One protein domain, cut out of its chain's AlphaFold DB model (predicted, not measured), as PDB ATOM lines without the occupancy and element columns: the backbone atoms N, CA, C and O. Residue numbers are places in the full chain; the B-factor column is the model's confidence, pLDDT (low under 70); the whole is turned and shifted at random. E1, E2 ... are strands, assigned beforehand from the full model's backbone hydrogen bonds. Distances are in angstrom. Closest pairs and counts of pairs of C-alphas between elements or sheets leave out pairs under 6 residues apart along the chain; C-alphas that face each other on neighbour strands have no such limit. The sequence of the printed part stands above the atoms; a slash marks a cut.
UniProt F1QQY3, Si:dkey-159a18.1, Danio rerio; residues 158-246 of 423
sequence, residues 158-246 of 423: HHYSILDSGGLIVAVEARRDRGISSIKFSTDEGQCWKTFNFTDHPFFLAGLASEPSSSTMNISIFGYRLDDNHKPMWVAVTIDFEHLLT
ATOM      1  N   HIS A 158     -47.683 -56.488  -2.290       97.95
ATOM      2  CA  HIS A 158     -47.440 -55.409  -3.237       97.95
ATOM      3  C   HIS A 158     -45.948 -55.094  -3.278       97.95
ATOM      4  O   HIS A 158     -45.278 -55.139  -2.254       97.95
ATOM      5  N   HIS A 159     -45.429 -54.702  -4.435       98.03
ATOM      6  CA  HIS A 159     -44.209 -53.900  -4.425       98.03
ATOM      7  C   HIS A 159     -44.585 -52.462  -4.088       98.03
ATOM      8  O   HIS A 159     -45.591 -51.975  -4.599       98.03
ATOM      9  N   TYR A 160     -43.801 -51.782  -3.259       97.97
ATOM     10  CA  TYR A 160     -44.054 -50.395  -2.878       97.97
ATOM     11  C   TYR A 160     -42.779 -49.560  -2.891       97.97
ATOM     12  O   TYR A 160     -41.676 -50.083  -2.758       97.97
ATOM     13  N   SER A 161     -42.943 -48.248  -3.036       97.17
ATOM     14  CA  SER A 161     -41.865 -47.272  -2.883       97.17
ATOM     15  C   SER A 161     -42.408 -46.004  -2.241       97.17
ATOM     16  O   SER A 161     -43.539 -45.590  -2.510       97.17
ATOM     17  N   ILE A 162     -41.574 -45.377  -1.420       96.66
ATOM     18  CA  ILE A 162     -41.785 -44.018  -0.928       96.66
ATOM     19  C   ILE A 162     -41.124 -43.070  -1.935       96.66
ATOM     20  O   ILE A 162     -40.037 -43.362  -2.425       96.66
ATOM     21  N   LEU A 163     -41.799 -41.980  -2.281       95.93
ATOM     22  CA  LEU A 163     -41.382 -40.974  -3.255       95.93
ATOM     23  C   LEU A 163     -41.614 -39.571  -2.677       95.93
ATOM     24  O   LEU A 163     -42.341 -39.404  -1.693       95.93
ATOM     25  N   ASP A 164     -40.996 -38.565  -3.295       95.29
ATOM     26  CA  ASP A 164     -41.104 -37.151  -2.914       95.29
ATOM     27  C   ASP A 164     -40.971 -36.895  -1.397       95.29
ATOM     28  O   ASP A 164     -41.765 -36.179  -0.786       95.29
ATOM     29  N   SER A 165     -39.990 -37.528  -0.747       94.32
ATOM     30  CA  SER A 165     -39.734 -37.416   0.699       94.32
ATOM     31  C   SER A 165     -40.935 -37.786   1.584       94.32
ATOM     32  O   SER A 165     -41.146 -37.205   2.647       94.32
ATOM     33  N   GLY A 166     -41.749 -38.750   1.146       94.28
ATOM     34  CA  GLY A 166     -42.962 -39.176   1.851       94.28
ATOM     35  C   GLY A 166     -44.238 -38.465   1.403       94.28
ATOM     36  O   GLY A 166     -45.312 -38.829   1.875       94.28
ATOM     37  N   GLY A 167     -44.150 -37.503   0.476       94.52
ATOM     38  CA  GLY A 167     -45.320 -36.856  -0.132       94.52
ATOM     39  C   GLY A 167     -46.132 -37.788  -1.038       94.52
ATOM     40  O   GLY A 167     -47.317 -37.554  -1.276       94.52
ATOM     41  N   LEU A 168     -45.518 -38.875  -1.513       95.97
ATOM     42  CA  LEU A 168     -46.160 -39.866  -2.364       95.97
ATOM     43  C   LEU A 168     -45.717 -41.279  -1.971       95.97
ATOM     44  O   LEU A 168     -44.531 -41.564  -1.831       95.97
ATOM     45  N   ILE A 169     -46.676 -42.190  -1.841       97.18
ATOM     46  CA  ILE A 169     -46.424 -43.626  -1.706       97.18
ATOM     47  C   ILE A 169     -47.052 -44.310  -2.904       97.18
ATOM     48  O   ILE A 169     -48.212 -44.057  -3.227       97.18
ATOM     49  N   VAL A 170     -46.301 -45.192  -3.551       97.79
ATOM     50  CA  VAL A 170     -46.793 -45.988  -4.675       97.79
ATOM     51  C   VAL A 170     -46.754 -47.468  -4.341       97.79
ATOM     52  O   VAL A 170     -45.885 -47.919  -3.595       97.79
ATOM     53  N   ALA A 171     -47.696 -48.224  -4.898       98.33
ATOM     54  CA  ALA A 171     -47.775 -49.661  -4.727       98.33
ATOM     55  C   ALA A 171     -48.311 -50.353  -5.983       98.33
ATOM     56  O   ALA A 171     -49.249 -49.881  -6.622       98.33
ATOM     57  N   VAL A 172     -47.756 -51.512  -6.315       98.09
ATOM     58  CA  VAL A 172     -48.190 -52.362  -7.427       98.09
ATOM     59  C   VAL A 172     -48.460 -53.754  -6.881       98.09
ATOM     60  O   VAL A 172     -47.605 -54.332  -6.215       98.09
ATOM     61  N   GLU A 173     -49.656 -54.287  -7.128       96.66
ATOM     62  CA  GLU A 173     -50.040 -55.598  -6.600       96.66
ATOM     63  C   GLU A 173     -49.146 -56.699  -7.190       96.66
ATOM     64  O   GLU A 173     -49.053 -56.856  -8.407       96.66
ATOM     65  N   ALA A 174     -48.494 -57.473  -6.323       93.59
ATOM     66  CA  ALA A 174     -47.579 -58.535  -6.715       93.59
ATOM     67  C   ALA A 174     -48.357 -59.844  -6.881       93.59
ATOM     68  O   ALA A 174     -48.790 -60.460  -5.904       93.59
ATOM     69  N   ARG A 175     -48.552 -60.283  -8.124       89.34
ATOM     70  CA  ARG A 175     -49.234 -61.542  -8.444       89.34
ATOM     71  C   ARG A 175     -48.405 -62.359  -9.424       89.34
ATOM     72  O   ARG A 175     -47.902 -61.825 -10.405       89.34
ATOM     73  N   ARG A 176     -48.265 -63.659  -9.148       86.63
ATOM     74  CA  ARG A 176     -47.537 -64.598 -10.023       86.63
ATOM     75  C   ARG A 176     -48.433 -65.200 -11.105       86.63
ATOM     76  O   ARG A 176     -47.940 -65.653 -12.126       86.63
ATOM     77  N   ASP A 177     -49.740 -65.202 -10.873       90.98
ATOM     78  CA  ASP A 177     -50.773 -65.796 -11.721       90.98
ATOM     79  C   ASP A 177     -51.333 -64.826 -12.771       90.98
ATOM     80  O   ASP A 177     -52.019 -65.251 -13.700       90.98
ATOM     81  N   ARG A 178     -51.059 -63.521 -12.645       93.30
ATOM     82  CA  ARG A 178     -51.651 -62.490 -13.502       93.30
ATOM     83  C   ARG A 178     -50.696 -61.326 -13.741       93.30
ATOM     84  O   ARG A 178     -50.062 -60.845 -12.806       93.30
ATOM     85  N   GLY A 179     -50.673 -60.833 -14.979       94.72
ATOM     86  CA  GLY A 179     -49.962 -59.606 -15.330       94.72
ATOM     87  C   GLY A 179     -50.564 -58.361 -14.670       94.72
ATOM     88  O   GLY A 179     -51.768 -58.281 -14.418       94.72
ATOM     89  N   ILE A 180     -49.714 -57.376 -14.406       96.89
ATOM     90  CA  ILE A 180     -50.082 -56.072 -13.866       96.89
ATOM     91  C   ILE A 180     -50.359 -55.080 -14.994       96.89
ATOM     92  O   ILE A 180     -49.694 -55.094 -16.028       96.89
ATOM     93  N   SER A 181     -51.327 -54.197 -14.777       96.48
ATOM     94  CA  SER A 181     -51.641 -53.071 -15.668       96.48
ATOM     95  C   SER A 181     -51.887 -51.762 -14.920       96.48
ATOM     96  O   SER A 181     -52.046 -50.711 -15.541       96.48
ATOM     97  N   SER A 182     -51.924 -51.816 -13.586       97.36
ATOM     98  CA  SER A 182     -52.293 -50.691 -12.742       97.36
ATOM     99  C   SER A 182     -51.339 -50.486 -11.575       97.36
ATOM    100  O   SER A 182     -50.766 -51.429 -11.024       97.36
ATOM    101  N   ILE A 183     -51.164 -49.218 -11.218       97.59
ATOM    102  CA  ILE A 183     -50.408 -48.751 -10.065       97.59
ATOM    103  C   ILE A 183     -51.370 -48.064  -9.103       97.59
ATOM    104  O   ILE A 183     -52.292 -47.354  -9.512       97.59
ATOM    105  N   LYS A 184     -51.158 -48.284  -7.813       98.31
ATOM    106  CA  LYS A 184     -51.841 -47.574  -6.741       98.31
ATOM    107  C   LYS A 184     -50.931 -46.490  -6.197       98.31
ATOM    108  O   LYS A 184     -49.723 -46.693  -6.098       98.31
ATOM    109  N   PHE A 185     -51.505 -45.362  -5.813       97.62
ATOM    110  CA  PHE A 185     -50.761 -44.279  -5.189       97.62
ATOM    111  C   PHE A 185     -51.573 -43.592  -4.090       97.62
ATOM    112  O   PHE A 185     -52.804 -43.537  -4.157       97.62
ATOM    113  N   SER A 186     -50.874 -43.066  -3.091       97.44
ATOM    114  CA  SER A 186     -51.419 -42.324  -1.956       97.44
ATOM    115  C   SER A 186     -50.579 -41.072  -1.712       97.44
ATOM    116  O   SER A 186     -49.352 -41.126  -1.750       97.44
ATOM    117  N   THR A 187     -51.255 -39.954  -1.458       95.91
ATOM    118  CA  THR A 187     -50.650 -38.647  -1.141       95.91
ATOM    119  C   THR A 187     -50.927 -38.226   0.304       95.91
ATOM    120  O   THR A 187     -50.805 -37.057   0.645       95.91
ATOM    121  N   ASP A 188     -51.399 -39.158   1.133       95.59
ATOM    122  CA  ASP A 188     -51.871 -38.928   2.502       95.59
ATOM    123  C   ASP A 188     -51.319 -39.982   3.475       95.59
ATOM    124  O   ASP A 188     -51.991 -40.433   4.410       95.59
ATOM    125  N   GLU A 189     -50.059 -40.366   3.241       95.71
ATOM    126  CA  GLU A 189     -49.302 -41.335   4.041       95.71
ATOM    127  C   GLU A 189     -49.981 -42.722   4.119       95.71
ATOM    128  O   GLU A 189     -49.961 -43.386   5.153       95.71
ATOM    129  N   GLY A 190     -50.605 -43.172   3.026       95.90
ATOM    130  CA  GLY A 190     -51.222 -44.497   2.919       95.90
ATOM    131  C   GLY A 190     -52.632 -44.591   3.506       95.90
ATOM    132  O   GLY A 190     -53.068 -45.688   3.843       95.90
ATOM    133  N   GLN A 191     -53.363 -43.488   3.665       94.84
ATOM    134  CA  GLN A 191     -54.752 -43.552   4.139       94.84
ATOM    135  C   GLN A 191     -55.726 -43.805   2.989       94.84
ATOM    136  O   GLN A 191     -56.551 -44.716   3.066       94.84
ATOM    137  N   CYS A 192     -55.602 -43.046   1.903       96.10
ATOM    138  CA  CYS A 192     -56.419 -43.187   0.708       96.10
ATOM    139  C   CYS A 192     -55.558 -43.598  -0.483       96.10
ATOM    140  O   CYS A 192     -54.544 -42.971  -0.792       96.10
ATOM    141  N   TRP A 193     -56.019 -44.610  -1.215       97.80
ATOM    142  CA  TRP A 193     -55.355 -45.085  -2.424       97.80
ATOM    143  C   TRP A 193     -56.194 -44.812  -3.657       97.80
ATOM    144  O   TRP A 193     -57.366 -45.180  -3.730       97.80
ATOM    145  N   LYS A 194     -55.556 -44.228  -4.665       97.21
ATOM    146  CA  LYS A 194     -56.095 -44.099  -6.017       97.21
ATOM    147  C   LYS A 194     -55.407 -45.118  -6.914       97.21
ATOM    148  O   LYS A 194     -54.257 -45.471  -6.677       97.21
ATOM    149  N   THR A 195     -56.118 -45.610  -7.923       97.70
ATOM    150  CA  THR A 195     -55.591 -46.583  -8.891       97.70
ATOM    151  C   THR A 195     -55.509 -45.932 -10.263       97.70
ATOM    152  O   THR A 195     -56.448 -45.254 -10.675       97.70
ATOM    153  N   PHE A 196     -54.404 -46.148 -10.968       96.25
ATOM    154  CA  PHE A 196     -54.174 -45.670 -12.324       96.25
ATOM    155  C   PHE A 196     -53.717 -46.825 -13.213       96.25
ATOM    156  O   PHE A 196     -52.798 -47.557 -12.847       96.25
ATOM    157  N   ASN A 197     -54.348 -46.989 -14.374       97.08
ATOM    158  CA  ASN A 197     -53.924 -47.966 -15.373       97.08
ATOM    159  C   ASN A 197     -52.816 -47.343 -16.224       97.08
ATOM    160  O   ASN A 197     -53.064 -46.373 -16.933       97.08
ATOM    161  N   PHE A 198     -51.602 -47.886 -16.139       95.22
ATOM    162  CA  PHE A 198     -50.430 -47.349 -16.838       95.22
ATOM    163  C   PHE A 198     -50.122 -48.082 -18.151       95.22
ATOM    164  O   PHE A 198     -49.246 -47.657 -18.900       95.22
ATOM    165  N   THR A 199     -50.796 -49.202 -18.430       95.13
ATOM    166  CA  THR A 199     -50.656 -49.943 -19.690       95.13
ATOM    167  C   THR A 199     -51.918 -50.735 -20.009       95.13
ATOM    168  O   THR A 199     -52.521 -51.339 -19.122       95.13
ATOM    169  N   ASP A 200     -52.272 -50.798 -21.291       95.04
ATOM    170  CA  ASP A 200     -53.334 -51.677 -21.801       95.04
ATOM    171  C   ASP A 200     -52.843 -53.109 -22.058       95.04
ATOM    172  O   ASP A 200     -53.632 -54.002 -22.354       95.04
ATOM    173  N   HIS A 201     -51.534 -53.344 -21.938       94.52
ATOM    174  CA  HIS A 201     -50.908 -54.633 -22.204       94.52
ATOM    175  C   HIS A 201     -50.239 -55.162 -20.928       94.52
ATOM    176  O   HIS A 201     -49.077 -54.819 -20.666       94.52
ATOM    177  N   PRO A 202     -50.944 -55.983 -20.129       95.52
ATOM    178  CA  PRO A 202     -50.425 -56.480 -18.865       95.52
ATOM    179  C   PRO A 202     -49.128 -57.281 -19.021       95.52
ATOM    180  O   PRO A 202     -48.949 -58.017 -19.993       95.52
ATOM    181  N   PHE A 203     -48.240 -57.182 -18.035       96.15
ATOM    182  CA  PHE A 203     -46.995 -57.956 -17.971       96.15
ATOM    183  C   PHE A 203     -46.736 -58.462 -16.549       96.15
ATOM    184  O   PHE A 203     -47.254 -57.904 -15.589       96.15
ATOM    185  N   PHE A 204     -45.966 -59.534 -16.384       96.03
ATOM    186  CA  PHE A 204     -45.612 -60.062 -15.066       96.03
ATOM    187  C   PHE A 204     -44.573 -59.167 -14.398       96.03
ATOM    188  O   PHE A 204     -43.539 -58.860 -14.990       96.03
ATOM    189  N   LEU A 205     -44.855 -58.746 -13.165       96.98
ATOM    190  CA  LEU A 205     -43.992 -57.854 -12.397       96.98
ATOM    191  C   LEU A 205     -42.680 -58.552 -12.017       96.98
ATOM    192  O   LEU A 205     -42.700 -59.651 -11.468       96.98
ATOM    193  N   ALA A 206     -41.556 -57.880 -12.259       95.21
ATOM    194  CA  ALA A 206     -40.253 -58.257 -11.718       95.21
ATOM    195  C   ALA A 206     -39.829 -57.330 -10.568       95.21
ATOM    196  O   ALA A 206     -39.222 -57.790  -9.605       95.21
ATOM    197  N   GLY A 207     -40.161 -56.036 -10.639       95.54
ATOM    198  CA  GLY A 207     -39.852 -55.102  -9.560       95.54
ATOM    199  C   GLY A 207     -40.115 -53.640  -9.895       95.54
ATOM    200  O   GLY A 207     -40.576 -53.294 -10.985       95.54
ATOM    201  N   LEU A 208     -39.801 -52.787  -8.921       95.55
ATOM    202  CA  LEU A 208     -39.890 -51.333  -8.998       95.55
ATOM    203  C   LEU A 208     -38.519 -50.729  -8.685       95.55
ATOM    204  O   LEU A 208     -37.796 -51.268  -7.849       95.55
ATOM    205  N   ALA A 209     -38.190 -49.600  -9.306       95.23
ATOM    206  CA  ALA A 209     -37.027 -48.801  -8.937       95.23
ATOM    207  C   ALA A 209     -37.362 -47.308  -8.952       95.23
ATOM    208  O   ALA A 209     -37.936 -46.799  -9.919       95.23
ATOM    209  N   SER A 210     -36.979 -46.620  -7.882       93.34
ATOM    210  CA  SER A 210     -37.036 -45.167  -7.725       93.34
ATOM    211  C   SER A 210     -35.622 -44.580  -7.713       93.34
ATOM    212  O   SER A 210     -34.623 -45.301  -7.631       93.34
ATOM    213  N   GLU A 211     -35.522 -43.257  -7.825       89.50
ATOM    214  CA  GLU A 211     -34.241 -42.573  -7.663       89.50
ATOM    215  C   GLU A 211     -33.733 -42.701  -6.213       89.50
ATOM    216  O   GLU A 211     -34.523 -42.539  -5.275       89.50
ATOM    217  N   PRO A 212     -32.420 -42.917  -5.993       84.57
ATOM    218  CA  PRO A 212     -31.834 -42.833  -4.658       84.57
ATOM    219  C   PRO A 212     -32.196 -41.504  -3.981       84.57
ATOM    220  O   PRO A 212     -32.239 -40.477  -4.651       84.57
ATOM    221  N   SER A 213     -32.405 -41.504  -2.659       80.10
ATOM    222  CA  SER A 213     -32.944 -40.401  -1.823       80.10
ATOM    223  C   SER A 213     -34.464 -40.235  -1.806       80.10
ATOM    224  O   SER A 213     -34.965 -39.482  -0.965       80.10
ATOM    225  N   SER A 214     -35.194 -40.917  -2.698       85.13
ATOM    226  CA  SER A 214     -36.662 -40.882  -2.740       85.13
ATOM    227  C   SER A 214     -37.222 -39.451  -2.799       85.13
ATOM    228  O   SER A 214     -38.298 -39.172  -2.283       85.13
ATOM    229  N   SER A 215     -36.473 -38.523  -3.412       87.62
ATOM    230  CA  SER A 215     -36.783 -37.085  -3.498       87.62
ATOM    231  C   SER A 215     -37.523 -36.687  -4.778       87.62
ATOM    232  O   SER A 215     -37.920 -35.533  -4.938       87.62
ATOM    233  N   THR A 216     -37.710 -37.632  -5.699       91.58
ATOM    234  CA  THR A 216     -38.426 -37.420  -6.958       91.58
ATOM    235  C   THR A 216     -39.758 -38.141  -6.987       91.58
ATOM    236  O   THR A 216     -40.064 -38.974  -6.135       91.58
ATOM    237  N   MET A 217     -40.553 -37.796  -7.994       92.62
ATOM    238  CA  MET A 217     -41.880 -38.343  -8.253       92.62
ATOM    239  C   MET A 217     -41.865 -39.431  -9.336       92.62
ATOM    240  O   MET A 217     -42.918 -39.785  -9.865       92.62
ATOM    241  N   ASN A 218     -40.684 -39.964  -9.659       94.04
ATOM    242  CA  ASN A 218     -40.497 -40.886 -10.772       94.04
ATOM    243  C   ASN A 218     -40.315 -42.306 -10.256       94.04
ATOM    244  O   ASN A 218     -39.504 -42.565  -9.366       94.04
ATOM    245  N   ILE A 219     -41.036 -43.238 -10.866       96.27
ATOM    246  CA  ILE A 219     -40.907 -44.663 -10.581       96.27
ATOM    247  C   ILE A 219     -40.819 -45.437 -11.885       96.27
ATOM    248  O   ILE A 219     -41.576 -45.189 -12.820       96.27
ATOM    249  N   SER A 220     -39.897 -46.389 -11.949       96.75
ATOM    250  CA  SER A 220     -39.805 -47.329 -13.061       96.75
ATOM    251  C   SER A 220     -40.286 -48.705 -12.623       96.75
ATOM    252  O   SER A 220     -39.851 -49.233 -11.602       96.75
ATOM    253  N   ILE A 221     -41.202 -49.272 -13.398       97.51
ATOM    254  CA  ILE A 221     -41.792 -50.595 -13.212       97.51
ATOM    255  C   ILE A 221     -41.196 -51.511 -14.272       97.51
ATOM    256  O   ILE A 221     -41.281 -51.208 -15.463       97.51
ATOM    257  N   PHE A 222     -40.626 -52.636 -13.855       96.88
ATOM    258  CA  PHE A 222     -39.999 -53.596 -14.758       96.88
ATOM    259  C   PHE A 222     -40.669 -54.955 -14.649       96.88
ATOM    260  O   PHE A 222     -41.101 -55.382 -13.573       96.88
ATOM    261  N   GLY A 223     -40.728 -55.659 -15.768       96.63
ATOM    262  CA  GLY A 223     -41.312 -56.983 -15.834       96.63
ATOM    263  C   GLY A 223     -41.156 -57.605 -17.207       96.63
ATOM    264  O   GLY A 223     -40.389 -57.119 -18.038       96.63
ATOM    265  N   TYR A 224     -41.886 -58.683 -17.451       95.71
ATOM    266  CA  TYR A 224     -41.831 -59.388 -18.725       95.71
ATOM    267  C   TYR A 224     -43.214 -59.845 -19.177       95.71
ATOM    268  O   TYR A 224     -44.102 -60.140 -18.379       95.71
ATOM    269  N   ARG A 225     -43.393 -59.926 -20.489       93.93
ATOM    270  CA  ARG A 225     -44.549 -60.552 -21.140       93.93
ATOM    271  C   ARG A 225     -44.057 -61.445 -22.271       93.93
ATOM    272  O   ARG A 225     -42.903 -61.344 -22.673       93.93
ATOM    273  N   LEU A 226     -44.915 -62.323 -22.767       92.29
ATOM    274  CA  LEU A 226     -44.582 -63.166 -23.914       92.29
ATOM    275  C   LEU A 226     -44.826 -62.387 -25.211       92.29
ATOM    276  O   LEU A 226     -45.824 -61.673 -25.316       92.29
ATOM    277  N   ASP A 227     -43.900 -62.493 -26.162       90.61
ATOM    278  CA  ASP A 227     -44.099 -62.026 -27.537       90.61
ATOM    279  C   ASP A 227     -44.937 -63.031 -28.356       90.61
ATOM    280  O   ASP A 227     -45.303 -64.102 -27.862       90.61
ATOM    281  N   ASP A 228     -45.213 -62.715 -29.624       91.23
ATOM    282  CA  ASP A 228     -45.989 -63.587 -30.525       91.23
ATOM    283  C   ASP A 228     -45.344 -64.977 -30.722       91.23
ATOM    284  O   ASP A 228     -46.027 -65.968 -30.986       91.23
ATOM    285  N   ASN A 229     -44.023 -65.079 -30.537       93.22
ATOM    286  CA  ASN A 229     -43.254 -66.320 -30.624       93.22
ATOM    287  C   ASN A 229     -43.100 -67.026 -29.264       93.22
ATOM    288  O   ASN A 229     -42.275 -67.934 -29.142       93.22
ATOM    289  N   HIS A 230     -43.871 -66.625 -28.247       90.48
ATOM    290  CA  HIS A 230     -43.819 -67.151 -26.880       90.48
ATOM    291  C   HIS A 230     -42.451 -66.986 -26.193       90.48
ATOM    292  O   HIS A 230     -42.117 -67.723 -25.261       90.48
ATOM    293  N   LYS A 231     -41.641 -66.014 -26.624       93.43
ATOM    294  CA  LYS A 231     -40.373 -65.664 -25.980       93.43
ATOM    295  C   LYS A 231     -40.588 -64.547 -24.955       93.43
ATOM    296  O   LYS A 231     -41.385 -63.640 -25.192       93.43
ATOM    297  N   PRO A 232     -39.875 -64.575 -23.816       93.34
ATOM    298  CA  PRO A 232     -39.969 -63.515 -22.822       93.34
ATOM    299  C   PRO A 232     -39.379 -62.204 -23.363       93.34
ATOM    300  O   PRO A 232     -38.189 -62.112 -23.662       93.34
ATOM    301  N   MET A 233     -40.225 -61.179 -23.452       95.60
ATOM    302  CA  MET A 233     -39.880 -59.794 -23.763       95.60
ATOM    303  C   MET A 233     -39.914 -58.968 -22.476       95.60
ATOM    304  O   MET A 233     -40.948 -58.891 -21.808       95.60
ATOM    305  N   TRP A 234     -38.795 -58.322 -22.151       96.69
ATOM    306  CA  TRP A 234     -38.708 -57.396 -21.025       96.69
ATOM    307  C   TRP A 234     -39.387 -56.066 -21.347       96.69
ATOM    308  O   TRP A 234     -39.237 -55.525 -22.442       96.69
ATOM    309  N   VAL A 235     -40.119 -55.539 -20.373       96.24
ATOM    310  CA  VAL A 235     -40.843 -54.271 -20.455       96.24
ATOM    311  C   VAL A 235     -40.434 -53.404 -19.270       96.24
ATOM    312  O   VAL A 235     -40.386 -53.875 -18.132       96.24
ATOM    313  N   ALA A 236     -40.153 -52.135 -19.552       96.60
ATOM    314  CA  ALA A 236     -39.893 -51.098 -18.566       96.60
ATOM    315  C   ALA A 236     -40.873 -49.945 -18.800       96.60
ATOM    316  O   ALA A 236     -40.961 -49.432 -19.915       96.60
ATOM    317  N   VAL A 237     -41.606 -49.544 -17.764       96.74
ATOM    318  CA  VAL A 237     -42.511 -48.391 -17.800       96.74
ATOM    319  C   VAL A 237     -42.078 -47.407 -16.727       96.74
ATOM    320  O   VAL A 237     -42.117 -47.736 -15.543       96.74
ATOM    321  N   THR A 238     -41.686 -46.201 -17.126       96.12
ATOM    322  CA  THR A 238     -41.392 -45.109 -16.193       96.12
ATOM    323  C   THR A 238     -42.602 -44.191 -16.098       96.12
ATOM    324  O   THR A 238     -43.101 -43.711 -17.113       96.12
ATOM    325  N   ILE A 239     -43.080 -43.967 -14.878       95.59
ATOM    326  CA  ILE A 239     -44.208 -43.087 -14.572       95.59
ATOM    327  C   ILE A 239     -43.669 -41.869 -13.835       95.59
ATOM    328  O   ILE A 239     -42.941 -42.012 -12.850       95.59
ATOM    329  N   ASP A 240     -44.064 -40.693 -14.308       93.89
ATOM    330  CA  ASP A 240     -43.788 -39.409 -13.676       93.89
ATOM    331  C   ASP A 240     -45.082 -38.856 -13.058       93.89
ATOM    332  O   ASP A 240     -46.059 -38.571 -13.759       93.89
ATOM    333  N   PHE A 241     -45.105 -38.743 -11.730       94.52
ATOM    334  CA  PHE A 241     -46.250 -38.220 -10.982       94.52
ATOM    335  C   PHE A 241     -46.260 -36.683 -10.866       94.52
ATOM    336  O   PHE A 241     -47.191 -36.133 -10.270       94.52
ATOM    337  N   GLU A 242     -45.302 -35.964 -11.456       88.76
ATOM    338  CA  GLU A 242     -45.248 -34.493 -11.457       88.76
ATOM    339  C   GLU A 242     -46.507 -33.864 -12.074       88.76
ATOM    340  O   GLU A 242     -47.018 -32.854 -11.588       88.76
ATOM    341  N   HIS A 243     -47.088 -34.507 -13.091       86.33
ATOM    342  CA  HIS A 243     -48.336 -34.048 -13.710       86.33
ATOM    343  C   HIS A 243     -49.579 -34.252 -12.832       86.33
ATOM    344  O   HIS A 243     -50.602 -33.607 -13.061       86.33
ATOM    345  N   LEU A 244     -49.510 -35.139 -11.836       87.78
ATOM    346  CA  LEU A 244     -50.587 -35.348 -10.872       87.78
ATOM    347  C   LEU A 244     -50.514 -34.322  -9.730       87.78
ATOM    348  O   LEU A 244     -51.545 -33.785  -9.323       87.78
ATOM    349  N   LEU A 245     -49.312 -34.062  -9.205       89.55
ATOM    350  CA  LEU A 245     -49.061 -33.094  -8.133       89.55
ATOM    351  C   LEU A 245     -48.271 -31.899  -8.673       89.55
ATOM    352  O   LEU A 245     -47.089 -31.726  -8.395       89.55
ATOM    353  N   THR A 246     -48.963 -31.044  -9.423       90.05
ATOM    354  CA  THR A 246     -48.358 -29.879 -10.089       90.05
ATOM    355  C   THR A 246     -47.995 -28.737  -9.138       90.05
ATOM    356  O   THR A 246     -47.193 -27.870  -9.478       90.05
TER     357      THR A 246
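AT A GLANCE: This is residues 158 to 246 of the 423 residues of the protein "Si:dkey-159a18.1" of Danio rerio (UniProt F1QQY3). This is a sandwich of two antiparallel sheets, face to face with their strands running nearly along each other: E1, E2, E3 and E4 make one layer, and E5, E6 and E7 make the other. The layers come closest along one side, where E1 and E5 lie near each other, and the far edges, E4 and E7, are apart. The long hairpin of E6 and E7 has its turn, residues 227 to 231, at one end of the long axis, and the link 187 to 193 between E3 and E4 lies at the other end. The printed part has 89 residues with seven named strands, E1 to E7 in chain order, and no named helix; the class is all strand, with sheet orders E1, E2, E3, E4 and E5, E6, E7. The whole is compact, with a radius of gyration of the C-alphas of 13.5 A, yet elongated in outline, with spans of 42 by 24 by 20 A.

IN THESE COORDINATES: Begin with the larger sheet and find C-alpha 158 at (-47.440, -55.409, -3.237); from there E1, residues 158 to 163, runs 15.7 A to C-alpha 163 at (-41.382, -40.974, -3.255). Next come E2, residues 168 to 173, 16.7 A long, E3, residues 182 to 186, 13.7 A long, and E4, residues 194 to 197, 10.4 A long. In the other sheet look for E5, residues 204 to 210, 18.7 A from first to last C-alpha. E6, residues 218 to 226, spans 26.2 A, and E7, residues 232 to 240, spans 26.1 A and ends at C-alpha 240, (-43.788, -39.409, -13.676).

HOW THE PARTS SIT: The larger sheet is a meander, each strand the antiparallel neighbour of the one before, and E1 and E4 are its edge strands. Between its edges the strands' lines turn by 72 degrees. In the hairpin of E1 and E2, at 165 degrees, look at N 159 and O 172, 2.8 A apart, within hydrogen-bond range. The hairpin of E2 and E3, at 147 degrees, has N 171 and O 184 at 2.8 A. The hairpin of E3 and E4, at 155 degrees, has N 183 and O 196 at 2.8 A. The second sheet, a meander of E5, E6 and E7, is strongly twisted, its C-alphas lying up to 4.6 A off its best plane. The hairpin of E5 and E6, at 161 degrees, has N 209 and O 220 at 2.9 A, and the hairpin of E6 and E7, at 159 degrees, has N 221 and O 237 at 2.8 A. Now compare the two sheets: their facing parts are 9.5 A apart centre to centre, with best planes 9 degrees apart and strands at 6 degrees. E1 and E5 have 7 pairs of C-alphas within 8 A, the closest being those of His 159 and Leu 208 at 6.8 A. E2 and E5 are near each other, with 6 pairs of C-alphas within 10 A. E2 and E6 are only just apart, their closest C-alphas 8.4 A from each other.

THE WHOLE: The two C-alphas farthest apart are those of Asp 188 and Asn 229, at 43.8 A. The C-alphas of His 158 and Thr 246, the first and last printed, are 26.4 A apart. The printed part has no cut. The links E1 to E2 and E6 to E7 are tight, the other links are short, and none is long. The chain changes sheets at the link from E4 to E5. The mean pLDDT of the printed part of this model is 94.4, and no printed residue is under 70.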